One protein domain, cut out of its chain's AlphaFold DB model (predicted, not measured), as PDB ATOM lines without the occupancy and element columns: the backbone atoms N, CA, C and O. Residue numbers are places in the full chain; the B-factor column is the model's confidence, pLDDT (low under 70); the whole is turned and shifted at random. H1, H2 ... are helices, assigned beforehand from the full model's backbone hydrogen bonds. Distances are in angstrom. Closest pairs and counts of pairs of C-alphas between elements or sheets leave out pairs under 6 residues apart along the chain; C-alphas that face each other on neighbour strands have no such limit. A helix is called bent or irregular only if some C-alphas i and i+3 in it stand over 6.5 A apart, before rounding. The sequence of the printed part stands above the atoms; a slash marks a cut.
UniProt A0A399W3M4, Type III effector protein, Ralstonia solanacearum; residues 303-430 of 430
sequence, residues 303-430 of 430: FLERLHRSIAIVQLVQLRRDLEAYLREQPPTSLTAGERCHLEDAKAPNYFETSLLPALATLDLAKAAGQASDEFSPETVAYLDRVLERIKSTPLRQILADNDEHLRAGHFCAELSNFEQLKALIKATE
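AT A GLANCE: This is residues 303 to 430 of the 430 residues of the protein "Type III effector protein" of Ralstonia solanacearum (UniProt A0A399W3M4). Long helix H1 crosses a core of H2, H3 and H5; H4 lies to one side, and H6 sits away, touching no helix. The printed part has 128 residues with six named helices, H1 to H6 in order, all helix; it is compact, radius of gyration of the C-alphas 15.6 A, spanning 51 by 45 by 24 A.

HOW THE PARTS SIT: Start at H1, residues 303 to 328: its residues 305 to 313 alone touch H5, residues 393 to 408, about perpendicular at 77 degrees, closest C-alphas Arg 309 and Pro 395, 5.2 A. Its residues 324 to 328 alone touch H2, residues 337 to 345, closest C-alphas Glu 324 and Leu 343, 6.3 A. H3, residues 351 to 368, forms a hairpin with H2 and touches H5, closest C-alphas Leu 357 and Leu 400, 6.1 A. H4, residues 378 to 388, is close but not clearly touching H1, closest C-alphas Leu 319 and Val 387, 7.3 A. H6, residues 419 to 427, is apart from H1. Each O i to N i+4 pair is within hydrogen-bond range in H1, H2, H5 and H6, but 11 of 14 in H3 and 6 of 7 in H4.

IN THESE COORDINATES: Find C-alpha 303 at (92.856, 181.087, 184.389); H1 runs 37.8 A from there. H3 spans 24.6 A and is only just irregular, C-alphas 354 and 357 being 6.9 A apart; H5 spans 22.7 A. H6 ends at C-alpha 427, (125.025, 190.366, 165.694).

THE WHOLE: The C-alphas farthest apart, Gly 370 and Glu 430, are 52.0 A apart. The printed part has no cut and no long link; pLDDT is under 70 at residues 428 to 430.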
ATOM      1  N   PHE A 303      91.707 180.635 183.602       93.38
ATOM      2  CA  PHE A 303      92.856 181.087 184.389       93.38
ATOM      3  C   PHE A 303      93.465 179.953 185.226       93.38
ATOM      4  O   PHE A 303      94.688 179.828 185.297       93.38
ATOM      5  N   LEU A 304      92.640 179.088 185.821       94.81
ATOM      6  CA  LEU A 304      93.109 177.920 186.568       94.81
ATOM      7  C   LEU A 304      93.824 176.905 185.665       94.81
ATOM      8  O   LEU A 304      94.879 176.382 186.033       94.81
ATOM      9  N   GLU A 305      93.281 176.640 184.481       92.75
ATOM     10  CA  GLU A 305      93.904 175.781 183.470       92.75
ATOM     11  C   GLU A 305      95.253 176.334 183.025       92.75
ATOM     12  O   GLU A 305      96.236 175.594 182.958       92.75
ATOM     13  N   ARG A 306      95.336 177.652 182.837       91.81
ATOM     14  CA  ARG A 306      96.594 178.335 182.547       91.81
ATOM     15  C   ARG A 306      97.611 178.166 183.666       91.81
ATOM     16  O   ARG A 306      98.733 177.784 183.370       91.81
ATOM     17  N   LEU A 307      97.229 178.365 184.929       95.25
ATOM     18  CA  LEU A 307      98.135 178.119 186.057       95.25
ATOM     19  C   LEU A 307      98.652 176.676 186.053       95.25
ATOM     20  O   LEU A 307      99.841 176.451 186.263       95.25
ATOM     21  N   HIS A 308      97.789 175.691 185.782       94.94
ATOM     22  CA  HIS A 308      98.214 174.296 185.665       94.94
ATOM     23  C   HIS A 308      99.163 174.051 184.489       94.94
ATOM     24  O   HIS A 308     100.098 173.266 184.637       94.94
ATOM     25  N   ARG A 309      98.962 174.734 183.357       93.81
ATOM     26  CA  ARG A 309      99.891 174.709 182.224       93.81
ATOM     27  C   ARG A 309     101.242 175.322 182.597       93.81
ATOM     28  O   ARG A 309     102.260 174.678 182.369       93.81
ATOM     29  N   SER A 310     101.264 176.494 183.233       95.06
ATOM     30  CA  SER A 310     102.495 177.144 183.705       95.06
ATOM     31  C   SER A 310     103.258 176.255 184.695       95.06
ATOM     32  O   SER A 310     104.472 176.112 184.587       95.06
ATOM     33  N   ILE A 311     102.550 175.606 185.632       95.88
ATOM     34  CA  ILE A 311     103.135 174.631 186.567       95.88
ATOM     35  C   ILE A 311     103.783 173.476 185.798       95.88
ATOM     36  O   ILE A 311     104.936 173.148 186.065       95.88
ATOM     37  N   ALA A 312     103.071 172.883 184.836       95.19
ATOM     38  CA  ALA A 312     103.595 171.776 184.044       95.19
ATOM     39  C   ALA A 312     104.817 172.187 183.210       95.19
ATOM     40  O   ALA A 312     105.789 171.441 183.163       95.19
ATOM     41  N   ILE A 313     104.822 173.389 182.625       94.44
ATOM     42  CA  ILE A 313     105.994 173.926 181.925       94.44
ATOM     43  C   ILE A 313     107.185 174.067 182.869       94.44
ATOM     44  O   ILE A 313     108.264 173.588 182.545       94.44
ATOM     45  N   VAL A 314     107.008 174.674 184.046       95.00
ATOM     46  CA  VAL A 314     108.098 174.821 185.025       95.00
ATOM     47  C   VAL A 314     108.654 173.453 185.437       95.00
ATOM     48  O   VAL A 314     109.870 173.277 185.497       95.00
ATOM     49  N   GLN A 315     107.781 172.466 185.652       94.62
ATOM     50  CA  GLN A 315     108.181 171.090 185.960       94.62
ATOM     51  C   GLN A 315     108.925 170.420 184.796       94.62
ATOM     52  O   GLN A 315     109.908 169.725 185.031       94.62
ATOM     53  N   LEU A 316     108.509 170.649 183.547       95.19
ATOM     54  CA  LEU A 316     109.205 170.146 182.361       95.19
ATOM     55  C   LEU A 316     110.575 170.814 182.173       95.19
ATOM     56  O   LEU A 316     111.532 170.154 181.777       95.19
ATOM     57  N   VAL A 317     110.708 172.107 182.481       93.88
ATOM     58  CA  VAL A 317     112.011 172.796 182.465       93.88
ATOM     59  C   VAL A 317     112.934 172.246 183.547       93.88
ATOM     60  O   VAL A 317     114.128 172.085 183.305       93.88
ATOM     61  N   GLN A 318     112.400 171.905 184.720       93.19
ATOM     62  CA  GLN A 318     113.178 171.200 185.736       93.19
ATOM     63  C   GLN A 318     113.575 169.797 185.252       93.19
ATOM     64  O   GLN A 318     114.743 169.435 185.355       93.19
ATOM     65  N   LEU A 319     112.647 169.049 184.643       94.38
ATOM     66  CA  LEU A 319     112.921 167.736 184.056       94.38
ATOM     67  C   LEU A 319     114.031 167.801 183.002       94.38
ATOM     68  O   LEU A 319     114.887 166.927 182.999       94.38
ATOM     69  N   ARG A 320     114.058 168.832 182.147       93.25
ATOM     70  CA  ARG A 320     115.149 169.067 181.183       93.25
ATOM     71  C   ARG A 320     116.511 169.018 181.884       93.25
ATOM     72  O   ARG A 320     117.386 168.270 181.461       93.25
ATOM     73  N   ARG A 321     116.664 169.801 182.960       92.00
ATOM     74  CA  ARG A 321     117.914 169.918 183.731       92.00
ATOM     75  C   ARG A 321     118.253 168.617 184.456       92.00
ATOM     76  O   ARG A 321     119.404 168.187 184.438       92.00
ATOM     77  N   ASP A 322     117.253 167.987 185.067       93.56
ATOM     78  CA  ASP A 322     117.454 166.768 185.848       93.56
ATOM     79  C   ASP A 322     117.776 165.561 184.951       93.56
ATOM     80  O   ASP A 322     118.626 164.752 185.314       93.56
ATOM     81  N   LEU A 323     117.150 165.455 183.772       94.81
ATOM     82  CA  LEU A 323     117.429 164.407 182.787       94.81
ATOM     83  C   LEU A 323     118.845 164.550 182.225       94.81
ATOM     84  O   LEU A 323     119.582 163.573 182.168       94.81
ATOM     85  N   GLU A 324     119.252 165.764 181.854       94.56
ATOM     86  CA  GLU A 324     120.609 166.032 181.369       94.56
ATOM     87  C   GLU A 324     121.669 165.654 182.417       94.56
ATOM     88  O   GLU A 324     122.656 164.993 182.091       94.56
ATOM     89  N   ALA A 325     121.452 166.023 183.685       94.69
ATOM     90  CA  ALA A 325     122.329 165.629 184.786       94.69
ATOM     91  C   ALA A 325     122.347 164.103 184.982       94.69
ATOM     92  O   ALA A 325     123.420 163.505 185.033       94.69
ATOM     93  N   TYR A 326     121.170 163.472 185.010       95.75
ATOM     94  CA  TYR A 326     121.023 162.027 185.176       95.75
ATOM     95  C   TYR A 326     121.756 161.232 184.088       95.75
ATOM     96  O   TYR A 326     122.459 160.270 184.400       95.75
ATOM     97  N   LEU A 327     121.629 161.644 182.822       96.00
ATOM     98  CA  LEU A 327     122.282 160.986 181.687       96.00
ATOM     99  C   LEU A 327     123.804 161.183 181.698       96.00
ATOM    100  O   LEU A 327     124.534 160.261 181.342       96.00
ATOM    101  N   ARG A 328     124.307 162.342 182.148       95.31
ATOM    102  CA  ARG A 328     125.757 162.592 182.288       95.31
ATOM    103  C   ARG A 328     126.431 161.742 183.360       95.31
ATOM    104  O   ARG A 328     127.633 161.514 183.274       95.31
ATOM    105  N   GLU A 329     125.683 161.308 184.366       95.25
ATOM    106  CA  GLU A 329     126.185 160.413 185.412       95.25
ATOM    107  C   GLU A 329     126.274 158.951 184.943       95.25
ATOM    108  O   GLU A 329     126.930 158.138 185.599       95.25
ATOM    109  N   GLN A 330     125.653 158.605 183.810       92.56
ATOM    110  CA  GLN A 330     125.728 157.257 183.252       92.56
ATOM    111  C   GLN A 330     127.025 157.041 182.452       92.56
ATOM    112  O   GLN A 330     127.535 157.965 181.812       92.56
ATOM    113  N   PRO A 331     127.557 155.805 182.414       92.12
ATOM    114  CA  PRO A 331     128.626 155.451 181.489       92.12
ATOM    115  C   PRO A 331     128.231 155.759 180.030       92.12
ATOM    116  O   PRO A 331     127.182 155.305 179.578       92.12
ATOM    117  N   PRO A 332     129.073 156.432 179.220       89.50
ATOM    118  CA  PRO A 332     128.723 156.747 177.830       89.50
ATOM    119  C   PRO A 332     128.361 155.522 176.975       89.50
ATOM    120  O   PRO A 332     127.596 155.630 176.022       89.50
ATOM    121  N   THR A 333     128.899 154.347 177.316       90.31
ATOM    122  CA  THR A 333     128.618 153.079 176.628       90.31
ATOM    123  C   THR A 333     127.286 152.441 177.020       90.31
ATOM    124  O   THR A 333     126.867 151.507 176.344       90.31
ATOM    125  N   SER A 334     126.647 152.880 178.111       90.00
ATOM    126  CA  SER A 334     125.321 152.393 178.521       90.00
ATOM    127  C   SER A 334     124.178 153.237 177.963       90.00
ATOM    128  O   SER A 334     123.027 152.832 178.085       90.00
ATOM    129  N   LEU A 335     124.481 154.389 177.358       93.62
ATOM    130  CA  LEU A 335     123.481 155.253 176.745       93.62
ATOM    131  C   LEU A 335     123.024 154.692 175.391       93.62
ATOM    132  O   LEU A 335     123.831 154.307 174.537       93.62
ATOM    133  N   THR A 336     121.716 154.711 175.173       93.62
ATOM    134  CA  THR A 336     121.075 154.478 173.875       93.62
ATOM    135  C   THR A 336     121.491 155.540 172.845       93.62
ATOM    136  O   THR A 336     122.238 156.481 173.127       93.62
ATOM    137  N   ALA A 337     121.066 155.381 171.588       93.19
ATOM    138  CA  ALA A 337     121.269 156.425 170.583       93.19
ATOM    139  C   ALA A 337     120.482 157.705 170.928       93.19
ATOM    140  O   ALA A 337     121.082 158.775 170.917       93.19
ATOM    141  N   GLY A 338     119.206 157.580 171.318       93.50
ATOM    142  CA  GLY A 338     118.353 158.713 171.701       93.50
ATOM    143  C   GLY A 338     118.900 159.495 172.894       93.50
ATOM    144  O   GLY A 338     119.089 160.705 172.823       93.50
ATOM    145  N   GLU A 339     119.318 158.810 173.961       95.75
ATOM    146  CA  GLU A 339     119.936 159.467 175.127       95.75
ATOM    147  C   GLU A 339     121.227 160.231 174.789       95.75
ATOM    148  O   GLU A 339     121.500 161.278 175.380       95.75
ATOM    149  N   ARG A 340     122.025 159.738 173.831       94.50
ATOM    150  CA  ARG A 340     123.204 160.468 173.341       94.50
ATOM    151  C   ARG A 340     122.798 161.711 172.554       94.50
ATOM    152  O   ARG A 340     123.352 162.773 172.822       94.50
ATOM    153  N   CYS A 341     121.804 161.599 171.673       92.19
ATOM    154  CA  CYS A 341     121.239 162.748 170.963       92.19
ATOM    155  C   CYS A 341     120.695 163.796 171.943       92.19
ATOM    156  O   CYS A 341     121.031 164.964 171.817       92.19
ATOM    157  N   HIS A 342     119.986 163.398 173.004       93.12
ATOM    158  CA  HIS A 342     119.535 164.324 174.046       93.12
ATOM    159  C   HIS A 342     120.678 165.107 174.704       93.12
ATOM    160  O   HIS A 342     120.550 166.308 174.932       93.12
ATOM    161  N   LEU A 343     121.801 164.451 175.015       93.75
ATOM    162  CA  LEU A 343     122.970 165.126 175.592       93.75
ATOM    163  C   LEU A 343     123.652 166.084 174.606       93.75
ATOM    164  O   LEU A 343     124.204 167.106 175.031       93.75
ATOM    165  N   GLU A 344     123.646 165.750 173.318       91.38
ATOM    166  CA  GLU A 344     124.172 166.597 172.245       91.38
ATOM    167  C   GLU A 344     123.270 167.819 172.020       91.38
ATOM    168  O   GLU A 344     123.754 168.956 172.043       91.38
ATOM    169  N   ASP A 345     121.963 167.584 171.911       91.19
ATOM    170  CA  ASP A 345     120.941 168.586 171.628       91.19
ATOM    171  C   ASP A 345     120.667 169.507 172.816       91.19
ATOM    172  O   ASP A 345     120.220 170.627 172.601       91.19
ATOM    173  N   ALA A 346     120.950 169.104 174.064       89.94
ATOM    174  CA  ALA A 346     120.640 169.883 175.276       89.94
ATOM    175  C   ALA A 346     121.181 171.328 175.270       89.94
ATOM    176  O   ALA A 346     120.683 172.193 176.003       89.94
ATOM    177  N   LYS A 347     122.200 171.579 174.440       88.06
ATOM    178  CA  LYS A 347     122.827 172.888 174.224       88.06
ATOM    179  C   LYS A 347     122.019 173.791 173.292       88.06
ATOM    180  O   LYS A 347     122.166 175.008 173.379       88.06
ATOM    181  N   ALA A 348     121.199 173.223 172.409       90.38
ATOM    182  CA  ALA A 348     120.422 173.962 171.428       90.38
ATOM    183  C   ALA A 348     119.390 174.870 172.123       90.38
ATOM    184  O   ALA A 348     118.703 174.417 173.046       90.38
ATOM    185  N   PRO A 349     119.222 176.134 171.686       89.06
ATOM    186  CA  PRO A 349     118.331 177.073 172.372       89.06
ATOM    187  C   PRO A 349     116.867 176.608 172.452       89.06
ATOM    188  O   PRO A 349     116.192 176.859 173.449       89.06
ATOM    189  N   ASN A 350     116.392 175.887 171.434       91.44
ATOM    190  CA  ASN A 350     115.043 175.321 171.358       91.44
ATOM    191  C   ASN A 350     114.990 173.803 171.619       91.44
ATOM    192  O   ASN A 350     113.976 173.180 171.308       91.44
ATOM    193  N   TYR A 351     116.030 173.214 172.229       92.44
ATOM    194  CA  TYR A 351     116.109 171.786 172.600       92.44
ATOM    195  C   TYR A 351     114.822 171.243 173.227       92.44
ATOM    196  O   TYR A 351     114.383 170.122 172.962       92.44
ATOM    197  N   PHE A 352     114.230 172.053 174.102       92.88
ATOM    198  CA  PHE A 352     113.021 171.692 174.817       92.88
ATOM    199  C   PHE A 352     111.896 171.316 173.846       92.88
ATOM    200  O   PHE A 352     111.285 170.267 174.000       92.88
ATOM    201  N   GLU A 353     111.670 172.132 172.822       93.38
ATOM    202  CA  GLU A 353     110.627 171.938 171.819       93.38
ATOM    203  C   GLU A 353     111.019 170.955 170.707       93.38
ATOM    204  O   GLU A 353     110.161 170.234 170.195       93.38
ATOM    205  N   THR A 354     112.298 170.901 170.332       92.38
ATOM    206  CA  THR A 354     112.760 170.144 169.156       92.38
ATOM    207  C   THR A 354     113.215 168.721 169.458       92.38
ATOM    208  O   THR A 354     113.239 167.903 168.544       92.38
ATOM    209  N   SER A 355     113.531 168.401 170.716       93.00
ATOM    210  CA  SER A 355     114.081 167.092 171.099       93.00
ATOM    211  C   SER A 355     113.414 166.538 172.365       93.00
ATOM    212  O   SER A 355     112.827 165.456 172.324       93.00
ATOM    213  N   LEU A 356     113.358 167.299 173.470       94.88
ATOM    214  CA  LEU A 356     112.778 166.800 174.730       94.88
ATOM    215  C   LEU A 356     111.275 166.488 174.627       94.88
ATOM    216  O   LEU A 356     110.859 165.379 174.958       94.88
ATOM    217  N   LEU A 357     110.443 167.451 174.214       95.25
ATOM    218  CA  LEU A 357     108.994 167.230 174.114       95.25
ATOM    219  C   LEU A 357     108.642 166.115 173.104       95.25
ATOM    220  O   LEU A 357     107.838 165.252 173.463       95.25
ATOM    221  N   PRO A 358     109.254 166.042 171.902       94.88
ATOM    222  CA  PRO A 358     109.072 164.908 170.993       94.88
ATOM    223  C   PRO A 358     109.416 163.554 171.616       94.88
ATOM    224  O   PRO A 358     108.622 162.623 171.515       94.88
ATOM    225  N   ALA A 359     110.543 163.444 172.318       94.88
ATOM    226  CA  ALA A 359     110.946 162.200 172.968       94.88
ATOM    227  C   ALA A 359     109.953 161.748 174.049       94.88
ATOM    228  O   ALA A 359     109.617 160.565 174.150       94.88
ATOM    229  N   LEU A 360     109.416 162.692 174.829       95.12
ATOM    230  CA  LEU A 360     108.361 162.402 175.803       95.12
ATOM    231  C   LEU A 360     107.058 161.947 175.129       95.12
ATOM    232  O   LEU A 360     106.392 161.053 175.651       95.12
ATOM    233  N   ALA A 361     106.702 162.519 173.976       93.88
ATOM    234  CA  ALA A 361     105.541 162.085 173.200       93.88
ATOM    235  C   ALA A 361     105.732 160.667 172.632       93.88
ATOM    236  O   ALA A 361     104.843 159.827 172.772       93.88
ATOM    237  N   THR A 362     106.906 160.365 172.069       93.00
ATOM    238  CA  THR A 362     107.264 159.016 171.595       93.00
ATOM    239  C   THR A 362     107.211 157.994 172.729       93.00
ATOM    240  O   THR A 362     106.673 156.900 172.552       93.00
ATOM    241  N   LEU A 363     107.692 158.358 173.923       93.25
ATOM    242  CA  LEU A 363     107.610 157.506 175.107       93.25
ATOM    243  C   LEU A 363     106.157 157.216 175.522       93.25
ATOM    244  O   LEU A 363     105.840 156.073 175.854       93.25
ATOM    245  N   ASP A 364     105.273 158.222 175.509       91.38
ATOM    246  CA  ASP A 364     103.844 158.042 175.825       91.38
ATOM    247  C   ASP A 364     103.165 157.103 174.809       91.38
ATOM    248  O   ASP A 364     102.418 156.202 175.200       91.38
ATOM    249  N   LEU A 365     103.496 157.236 173.518       91.44
ATOM    250  CA  LEU A 365     103.001 156.357 172.452       91.44
ATOM    251  C   LEU A 365     103.485 154.909 172.613       91.44
ATOM    252  O   LEU A 365     102.668 153.986 172.546       91.44
ATOM    253  N   ALA A 366     104.778 154.694 172.876       91.44
ATOM    254  CA  ALA A 366     105.334 153.358 173.105       91.44
ATOM    255  C   ALA A 366     104.659 152.673 174.304       91.44
ATOM    256  O   ALA A 366     104.239 151.516 174.220       91.44
ATOM    257  N   LYS A 367     104.451 153.416 175.400       91.25
ATOM    258  CA  LYS A 367     103.731 152.927 176.585       91.25
ATOM    259  C   LYS A 367     102.283 152.571 176.279       91.25
ATOM    260  O   LYS A 367     101.824 151.508 176.696       91.25
ATOM    261  N   ALA A 368     101.572 153.419 175.537       89.88
ATOM    262  CA  ALA A 368     100.197 153.146 175.123       89.88
ATOM    263  C   ALA A 368     100.092 151.890 174.237       89.88
ATOM    264  O   ALA A 368      99.107 151.157 174.330       89.88
ATOM    265  N   ALA A 369     101.118 151.611 173.428       93.19
ATOM    266  CA  ALA A 369     101.217 150.415 172.594       93.19
ATOM    267  C   ALA A 369     101.736 149.164 173.337       93.19
ATOM    268  O   ALA A 369     101.765 148.080 172.753       93.19
ATOM    269  N   GLY A 370     102.151 149.283 174.605       93.44
ATOM    270  CA  GLY A 370     102.769 148.186 175.358       93.44
ATOM    271  C   GLY A 370     104.150 147.777 174.827       93.44
ATOM    272  O   GLY A 370     104.543 146.619 174.967       93.44
ATOM    273  N   GLN A 371     104.865 148.705 174.192       94.19
ATOM    274  CA  GLN A 371     106.175 148.499 173.576       94.19
ATOM    275  C   GLN A 371     107.293 149.111 174.430       94.19
ATOM    276  O   GLN A 371     107.068 150.026 175.223       94.19
ATOM    277  N   ALA A 372     108.512 148.587 174.273       91.25
ATOM    278  CA  ALA A 372     109.701 149.215 174.841       91.25
ATOM    279  C   ALA A 372     109.990 150.547 174.128       91.25
ATOM    280  O   ALA A 372     109.643 150.715 172.961       91.25
ATOM    281  N   SER A 373     110.612 151.486 174.840       91.12
ATOM    282  CA  SER A 373     111.069 152.741 174.242       91.12
ATOM    283  C   SER A 373     112.345 152.498 173.440       91.12
ATOM    284  O   SER A 373     113.301 151.944 173.981       91.12
ATOM    285  N   ASP A 374     112.378 152.965 172.194       87.50
ATOM    286  CA  ASP A 374     113.611 153.019 171.394       87.50
ATOM    287  C   ASP A 374     114.449 154.276 171.714       87.50
ATOM    288  O   ASP A 374     115.641 154.331 171.409       87.50
ATOM    289  N   GLU A 375     113.836 155.273 172.365       92.25
ATOM    290  CA  GLU A 375     114.445 156.571 172.694       92.25
ATOM    291  C   GLU A 375     115.268 156.531 173.990       92.25
ATOM    292  O   GLU A 375     116.279 157.214 174.131       92.25
ATOM    293  N   PHE A 376     114.832 155.714 174.951       95.31
ATOM    294  CA  PHE A 376     115.346 155.707 176.319       95.31
ATOM    295  C   PHE A 376     115.589 154.283 176.801       95.31
ATOM    296  O   PHE A 376     114.756 153.401 176.586       95.31
ATOM    297  N   SER A 377     116.687 154.078 177.527       94.81
ATOM    298  CA  SER A 377     116.953 152.818 178.225       94.81
ATOM    299  C   SER A 377     115.862 152.504 179.265       94.81
ATOM    300  O   SER A 377     115.197 153.422 179.763       94.81
ATOM    301  N   PRO A 378     115.667 151.228 179.655       94.50
ATOM    302  CA  PRO A 378     114.727 150.860 180.717       94.50
ATOM    303  C   PRO A 378     114.948 151.630 182.029       94.50
ATOM    304  O   PRO A 378     113.988 152.012 182.701       94.50
ATOM    305  N   GLU A 379     116.205 151.896 182.381       94.19
ATOM    306  CA  GLU A 379     116.605 152.659 183.560       94.19
ATOM    307  C   GLU A 379     116.128 154.115 183.471       94.19
ATOM    308  O   GLU A 379     115.500 154.620 184.413       94.19
ATOM    309  N   THR A 380     116.347 154.764 182.324       95.94
ATOM    310  CA  THR A 380     115.876 156.130 182.065       95.94
ATOM    311  C   THR A 380     114.356 156.198 181.996       95.94
ATOM    312  O   THR A 380     113.770 157.118 182.561       95.94
ATOM    313  N   VAL A 381     113.683 155.211 181.398       95.69
ATOM    314  CA  VAL A 381     112.212 155.133 181.410       95.69
ATOM    315  C   VAL A 381     111.690 155.073 182.846       95.69
ATOM    316  O   VAL A 381     110.807 155.852 183.205       95.69
ATOM    317  N   ALA A 382     112.275 154.222 183.695       93.81
ATOM    318  CA  ALA A 382     111.892 154.125 185.101       93.81
ATOM    319  C   ALA A 382     112.170 155.422 185.879       93.81
ATOM    320  O   ALA A 382     111.441 155.756 186.816       93.81
ATOM    321  N   TYR A 383     113.233 156.148 185.527       94.38
ATOM    322  CA  TYR A 383     113.498 157.482 186.057       94.38
ATOM    323  C   TYR A 383     112.421 158.489 185.620       94.38
ATOM    324  O   TYR A 383     111.817 159.133 186.483       94.38
ATOM    325  N   LEU A 384     112.129 158.566 184.319       94.62
ATOM    326  CA  LEU A 384     111.128 159.462 183.743       94.62
ATOM    327  C   LEU A 384     109.737 159.200 184.321       94.62
ATOM    328  O   LEU A 384     109.055 160.155 184.675       94.62
ATOM    329  N   ASP A 385     109.338 157.940 184.515       91.38
ATOM    330  CA  ASP A 385     108.059 157.592 185.146       91.38
ATOM    331  C   ASP A 385     107.899 158.234 186.527       91.38
ATOM    332  O   ASP A 385     106.902 158.905 186.799       91.38
ATOM    333  N   ARG A 386     108.922 158.130 187.381       89.75
ATOM    334  CA  ARG A 386     108.882 158.718 188.731       89.75
ATOM    335  C   ARG A 386     108.805 160.243 188.718       89.75
ATOM    336  O   ARG A 386     108.243 160.837 189.642       89.75
ATOM    337  N   VAL A 387     109.428 160.890 187.733       87.81
ATOM    338  CA  VAL A 387     109.457 162.358 187.641       87.81
ATOM    339  C   VAL A 387     108.164 162.883 187.017       87.81
ATOM    340  O   VAL A 387     107.557 163.806 187.563       87.81
ATOM    341  N   LEU A 388     107.696 162.259 185.935       88.50
ATOM    342  CA  LEU A 388     106.484 162.640 185.207       88.50
ATOM    343  C   LEU A 388     105.205 162.389 186.011       88.50
ATOM    344  O   LEU A 388     104.249 163.137 185.839       88.50
ATOM    345  N   GLU A 389     105.195 161.444 186.960       84.25
ATOM    346  CA  GLU A 389     104.093 161.267 187.925       84.25
ATOM    347  C   GLU A 389     103.720 162.562 188.673       84.25
ATOM    348  O   GLU A 389     102.591 162.720 189.148       84.25
ATOM    349  N   ARG A 390     104.665 163.504 188.803       77.62
ATOM    350  CA  ARG A 390     104.454 164.796 189.472       77.62
ATOM    351  C   ARG A 390     103.790 165.837 188.575       77.62
ATOM    352  O   ARG A 390     103.280 166.837 189.092       77.62
ATOM    353  N   ILE A 391     103.797 165.615 187.264       82.44
ATOM    354  CA  ILE A 391     103.204 166.501 186.271       82.44
ATOM    355  C   ILE A 391     101.773 166.041 186.027       82.44
ATOM    356  O   ILE A 391     101.497 164.869 185.776       82.44
ATOM    357  N   LYS A 392     100.815 166.967 186.119       74.88
ATOM    358  CA  LYS A 392      99.416 166.633 185.830       74.88
ATOM    359  C   LYS A 392      99.304 166.153 184.380       74.88
ATOM    360  O   LYS A 392      99.689 166.873 183.461       74.88
ATOM    361  N   SER A 393      98.710 164.976 184.188       77.56
ATOM    362  CA  SER A 393      98.616 164.317 182.879       77.56
ATOM    363  C   SER A 393      97.907 165.165 181.821       77.56
ATOM    364  O   SER A 393      98.341 165.190 180.675       77.56
ATOM    365  N   THR A 394      96.848 165.890 182.192       87.19
ATOM    366  CA  THR A 394      96.098 166.730 181.244       87.19
ATOM    367  C   THR A 394      96.937 167.898 180.698       87.19
ATOM    368  O   THR A 394      97.115 167.946 179.484       87.19
ATOM    369  N   PRO A 395      97.521 168.796 181.524       89.81
ATOM    370  CA  PRO A 395      98.446 169.819 181.029       89.81
ATOM    371  C   PRO A 395      99.631 169.268 180.235       89.81
ATOM    372  O   PRO A 395      99.994 169.859 179.226       89.81
ATOM    373  N   LEU A 396     100.218 168.145 180.669       91.62
ATOM    374  CA  LEU A 396     101.342 167.529 179.962       91.62
ATOM    375  C   LEU A 396     100.950 167.138 178.535       91.62
ATOM    376  O   LEU A 396     101.611 167.544 177.587       91.62
ATOM    377  N   ARG A 397      99.844 166.403 178.377       91.00
ATOM    378  CA  ARG A 397      99.355 165.988 177.056       91.00
ATOM    379  C   ARG A 397      99.022 167.173 176.159       91.00
ATOM    380  O   ARG A 397      99.330 167.113 174.978       91.00
ATOM    381  N   GLN A 398      98.449 168.242 176.715       91.94
ATOM    382  CA  GLN A 398      98.186 169.454 175.940       91.94
ATOM    383  C   GLN A 398      99.488 170.091 175.445       91.94
ATOM    384  O   GLN A 398      99.596 170.397 174.269       91.94
ATOM    385  N   ILE A 399     100.499 170.231 176.310       93.62
ATOM    386  CA  ILE A 399     101.803 170.792 175.921       93.62
ATOM    387  C   ILE A 399     102.464 169.951 174.820       93.62
ATOM    388  O   ILE A 399     103.020 170.514 173.881       93.62
ATOM    389  N   LEU A 400     102.398 168.618 174.922       93.75
ATOM    390  CA  LEU A 400     102.940 167.718 173.901       93.75
ATOM    391  C   LEU A 400     102.191 167.853 172.568       93.75
ATOM    392  O   LEU A 400     102.835 167.935 171.525       93.75
ATOM    393  N   ALA A 401     100.857 167.924 172.603       92.56
ATOM    394  CA  ALA A 401     100.029 168.105 171.411       92.56
ATOM    395  C   ALA A 401     100.272 169.466 170.732       92.56
ATOM    396  O   ALA A 401     100.484 169.506 169.522       92.56
ATOM    397  N   ASP A 402     100.320 170.553 171.510       91.31
ATOM    398  CA  ASP A 402     100.630 171.901 171.010       91.31
ATOM    399  C   ASP A 402     102.007 171.917 170.317       91.31
ATOM    400  O   ASP A 402     102.182 172.484 169.240       91.31
ATOM    401  N   ASN A 403     103.011 171.270 170.923       93.44
ATOM    402  CA  ASN A 403     104.364 171.226 170.372       93.44
ATOM    403  C   ASN A 403     104.445 170.436 169.059       93.44
ATOM    404  O   ASN A 403     105.144 170.838 168.132       93.44
ATOM    405  N   ASP A 404     103.731 169.319 168.975       92.06
ATOM    406  CA  ASP A 404     103.635 168.496 167.773       92.06
ATOM    407  C   ASP A 404     102.949 169.254 166.615       92.06
ATOM    408  O   ASP A 404     103.421 169.211 165.477       92.06
ATOM    409  N   GLU A 405     101.911 170.047 166.898       91.25
ATOM    410  CA  GLU A 405     101.329 170.977 165.919       91.25
ATOM    411  C   GLU A 405     102.349 172.027 165.444       91.25
ATOM    412  O   GLU A 405     102.528 172.215 164.238       91.25
ATOM    413  N   HIS A 406     103.083 172.654 166.367       90.12
ATOM    414  CA  HIS A 406     104.111 173.643 166.031       90.12
ATOM    415  C   HIS A 406     105.255 173.066 165.182       90.12
ATOM    416  O   HIS A 406     105.733 173.727 164.255       90.12
ATOM    417  N   LEU A 407     105.688 171.835 165.464       89.94
ATOM    418  CA  LEU A 407     106.707 171.146 164.670       89.94
ATOM    419  C   LEU A 407     106.212 170.874 163.247       89.94
ATOM    420  O   LEU A 407     106.934 171.163 162.292       89.94
ATOM    421  N   ARG A 408     104.971 170.395 163.084       90.00
ATOM    422  CA  ARG A 408     104.365 170.192 161.754       90.00
ATOM    423  C   ARG A 408     104.218 171.493 160.973       90.00
ATOM    424  O   ARG A 408     104.392 171.487 159.757       90.00
ATOM    425  N   ALA A 409     103.918 172.591 161.660       88.75
ATOM    426  CA  ALA A 409     103.810 173.919 161.065       88.75
ATOM    427  C   ALA A 409     105.176 174.553 160.728       88.75
ATOM    428  O   ALA A 409     105.224 175.619 160.117       88.75
ATOM    429  N   GLY A 410     106.294 173.921 161.106       87.88
ATOM    430  CA  GLY A 410     107.635 174.450 160.850       87.88
ATOM    431  C   GLY A 410     107.968 175.689 161.684       87.88
ATOM    432  O   GLY A 410     108.764 176.524 161.254       87.88
ATOM    433  N   HIS A 411     107.366 175.826 162.872       87.94
ATOM    434  CA  HIS A 411     107.586 176.980 163.749       87.94
ATOM    435  C   HIS A 411     108.993 177.030 164.350       87.94
ATOM    436  O   HIS A 411     109.404 178.094 164.796       87.94
ATOM    437  N   PHE A 412     109.745 175.925 164.352       88.50
ATOM    438  CA  PHE A 412     111.085 175.857 164.936       88.50
ATOM    439  C   PHE A 412     112.168 175.650 163.881       88.50
ATOM    440  O   PHE A 412     111.984 174.925 162.904       88.50
ATOM    441  N   CYS A 413     113.327 176.265 164.104       82.25
ATOM    442  CA  CYS A 413     114.524 176.082 163.294       82.25
ATOM    443  C   CYS A 413     115.569 175.250 164.050       82.25
ATOM    444  O   CYS A 413     115.993 175.640 165.134       82.25
ATOM    445  N   ALA A 414     116.023 174.144 163.459       75.19
ATOM    446  CA  ALA A 414     117.048 173.268 164.038       75.19
ATOM    447  C   ALA A 414     118.491 173.641 163.623       75.19
ATOM    448  O   ALA A 414     119.415 172.860 163.818       75.19
ATOM    449  N   GLU A 415     118.704 174.816 163.021       80.38
ATOM    450  CA  GLU A 415     120.022 175.224 162.499       80.38
ATOM    451  C   GLU A 415     121.027 175.605 163.596       80.38
ATOM    452  O   GLU A 415     122.232 175.589 163.354       80.38
ATOM    453  N   LEU A 416     120.548 175.960 164.792       84.81
ATOM    454  CA  LEU A 416     121.395 176.433 165.885       84.81
ATOM    455  C   LEU A 416     121.595 175.341 166.930       84.81
ATOM    456  O   LEU A 416     120.646 174.861 167.543       84.81
ATOM    457  N   SER A 417     122.853 175.012 167.192       85.50
ATOM    458  CA  SER A 417     123.267 174.015 168.177       85.50
ATOM    459  C   SER A 417     123.530 174.603 169.565       85.50
ATOM    460  O   SER A 417     123.690 173.843 170.516       85.50
ATOM    461  N   ASN A 418     123.650 175.931 169.707       86.44
ATOM    462  CA  ASN A 418     123.848 176.590 171.007       86.44
ATOM    463  C   ASN A 418     123.499 178.091 171.019       86.44
ATOM    464  O   ASN A 418     123.313 178.718 169.974       86.44
ATOM    465  N   PHE A 419     123.441 178.677 172.221       83.62
ATOM    466  CA  PHE A 419     123.170 180.106 172.419       83.62
ATOM    467  C   PHE A 419     124.270 181.034 171.882       83.62
ATOM    468  O   PHE A 419     123.963 182.172 171.535       83.62
ATOM    469  N   GLU A 420     125.524 180.588 171.752       85.25
ATOM    470  CA  GLU A 420     126.588 181.402 171.137       85.25
ATOM    471  C   GLU A 420     126.356 181.601 169.636       85.25
ATOM    472  O   GLU A 420     126.532 182.702 169.115       85.25
ATOM    473  N   GLN A 421     125.878 180.570 168.940       87.00
ATOM    474  CA  GLN A 421     125.480 180.691 167.539       87.00
ATOM    475  C   GLN A 421     124.266 181.612 167.379       87.00
ATOM    476  O   GLN A 421     124.231 182.408 166.444       87.00
ATOM    477  N   LEU A 422     123.314 181.573 168.317       85.88
ATOM    478  CA  LEU A 422     122.198 182.521 168.344       85.88
ATOM    479  C   LEU A 422     122.680 183.966 168.552       85.88
ATOM    480  O   LEU A 422     122.255 184.863 167.829       85.88
ATOM    481  N   LYS A 423     123.621 184.194 169.481       84.25
ATOM    482  CA  LYS A 423     124.269 185.506 169.687       84.25
ATOM    483  C   LYS A 423     124.952 185.999 168.408       84.25
ATOM    484  O   LYS A 423     124.826 187.172 168.069       84.25
ATOM    485  N   ALA A 424     125.665 185.120 167.705       84.81
ATOM    486  CA  ALA A 424     126.343 185.459 166.456       84.81
ATOM    487  C   ALA A 424     125.356 185.783 165.322       84.81
ATOM    488  O   ALA A 424     125.583 186.745 164.591       84.81
ATOM    489  N   LEU A 425     124.257 185.027 165.213       83.25
ATOM    490  CA  LEU A 425     123.197 185.270 164.234       83.25
ATOM    491  C   LEU A 425     122.610 186.676 164.394       83.25
ATOM    492  O   LEU A 425     122.516 187.406 163.417       83.25
ATOM    493  N   ILE A 426     122.283 187.072 165.629       80.25
ATOM    494  CA  ILE A 426     121.712 188.397 165.906       80.25
ATOM    495  C   ILE A 426     122.714 189.518 165.613       80.25
ATOM    496  O   ILE A 426     122.362 190.481 164.941       80.25
ATOM    497  N   LYS A 427     123.983 189.371 166.012       75.50
ATOM    498  CA  LYS A 427     125.025 190.366 165.694       75.50
ATOM    499  C   LYS A 427     125.269 190.548 164.197       75.50
ATOM    500  O   LYS A 427     125.711 191.609 163.789       75.50
ATOM    501  N   ALA A 428     125.038 189.518 163.386       69.94
ATOM    502  CA  ALA A 428     125.177 189.612 161.933       69.94
ATOM    503  C   ALA A 428     123.997 190.340 161.262       69.94
ATOM    504  O   ALA A 428     124.087 190.681 160.083       69.94
ATOM    505  N   THR A 429     122.892 190.535 161.990       60.75
ATOM    506  CA  THR A 429     121.711 191.281 161.529       60.75
ATOM    507  C   THR A 429     121.682 192.738 162.003       60.75
ATOM    508  O   THR A 429     120.796 193.479 161.578       60.75
ATOM    509  N   GLU A 430     122.634 193.135 162.856       56.09
ATOM    510  CA  GLU A 430     122.944 194.532 163.211       56.09
ATOM    511  C   GLU A 430     123.874 195.164 162.170       56.09
ATOM    512  O   GLU A 430     123.667 196.361 161.863       56.09
TER     513      GLU A 430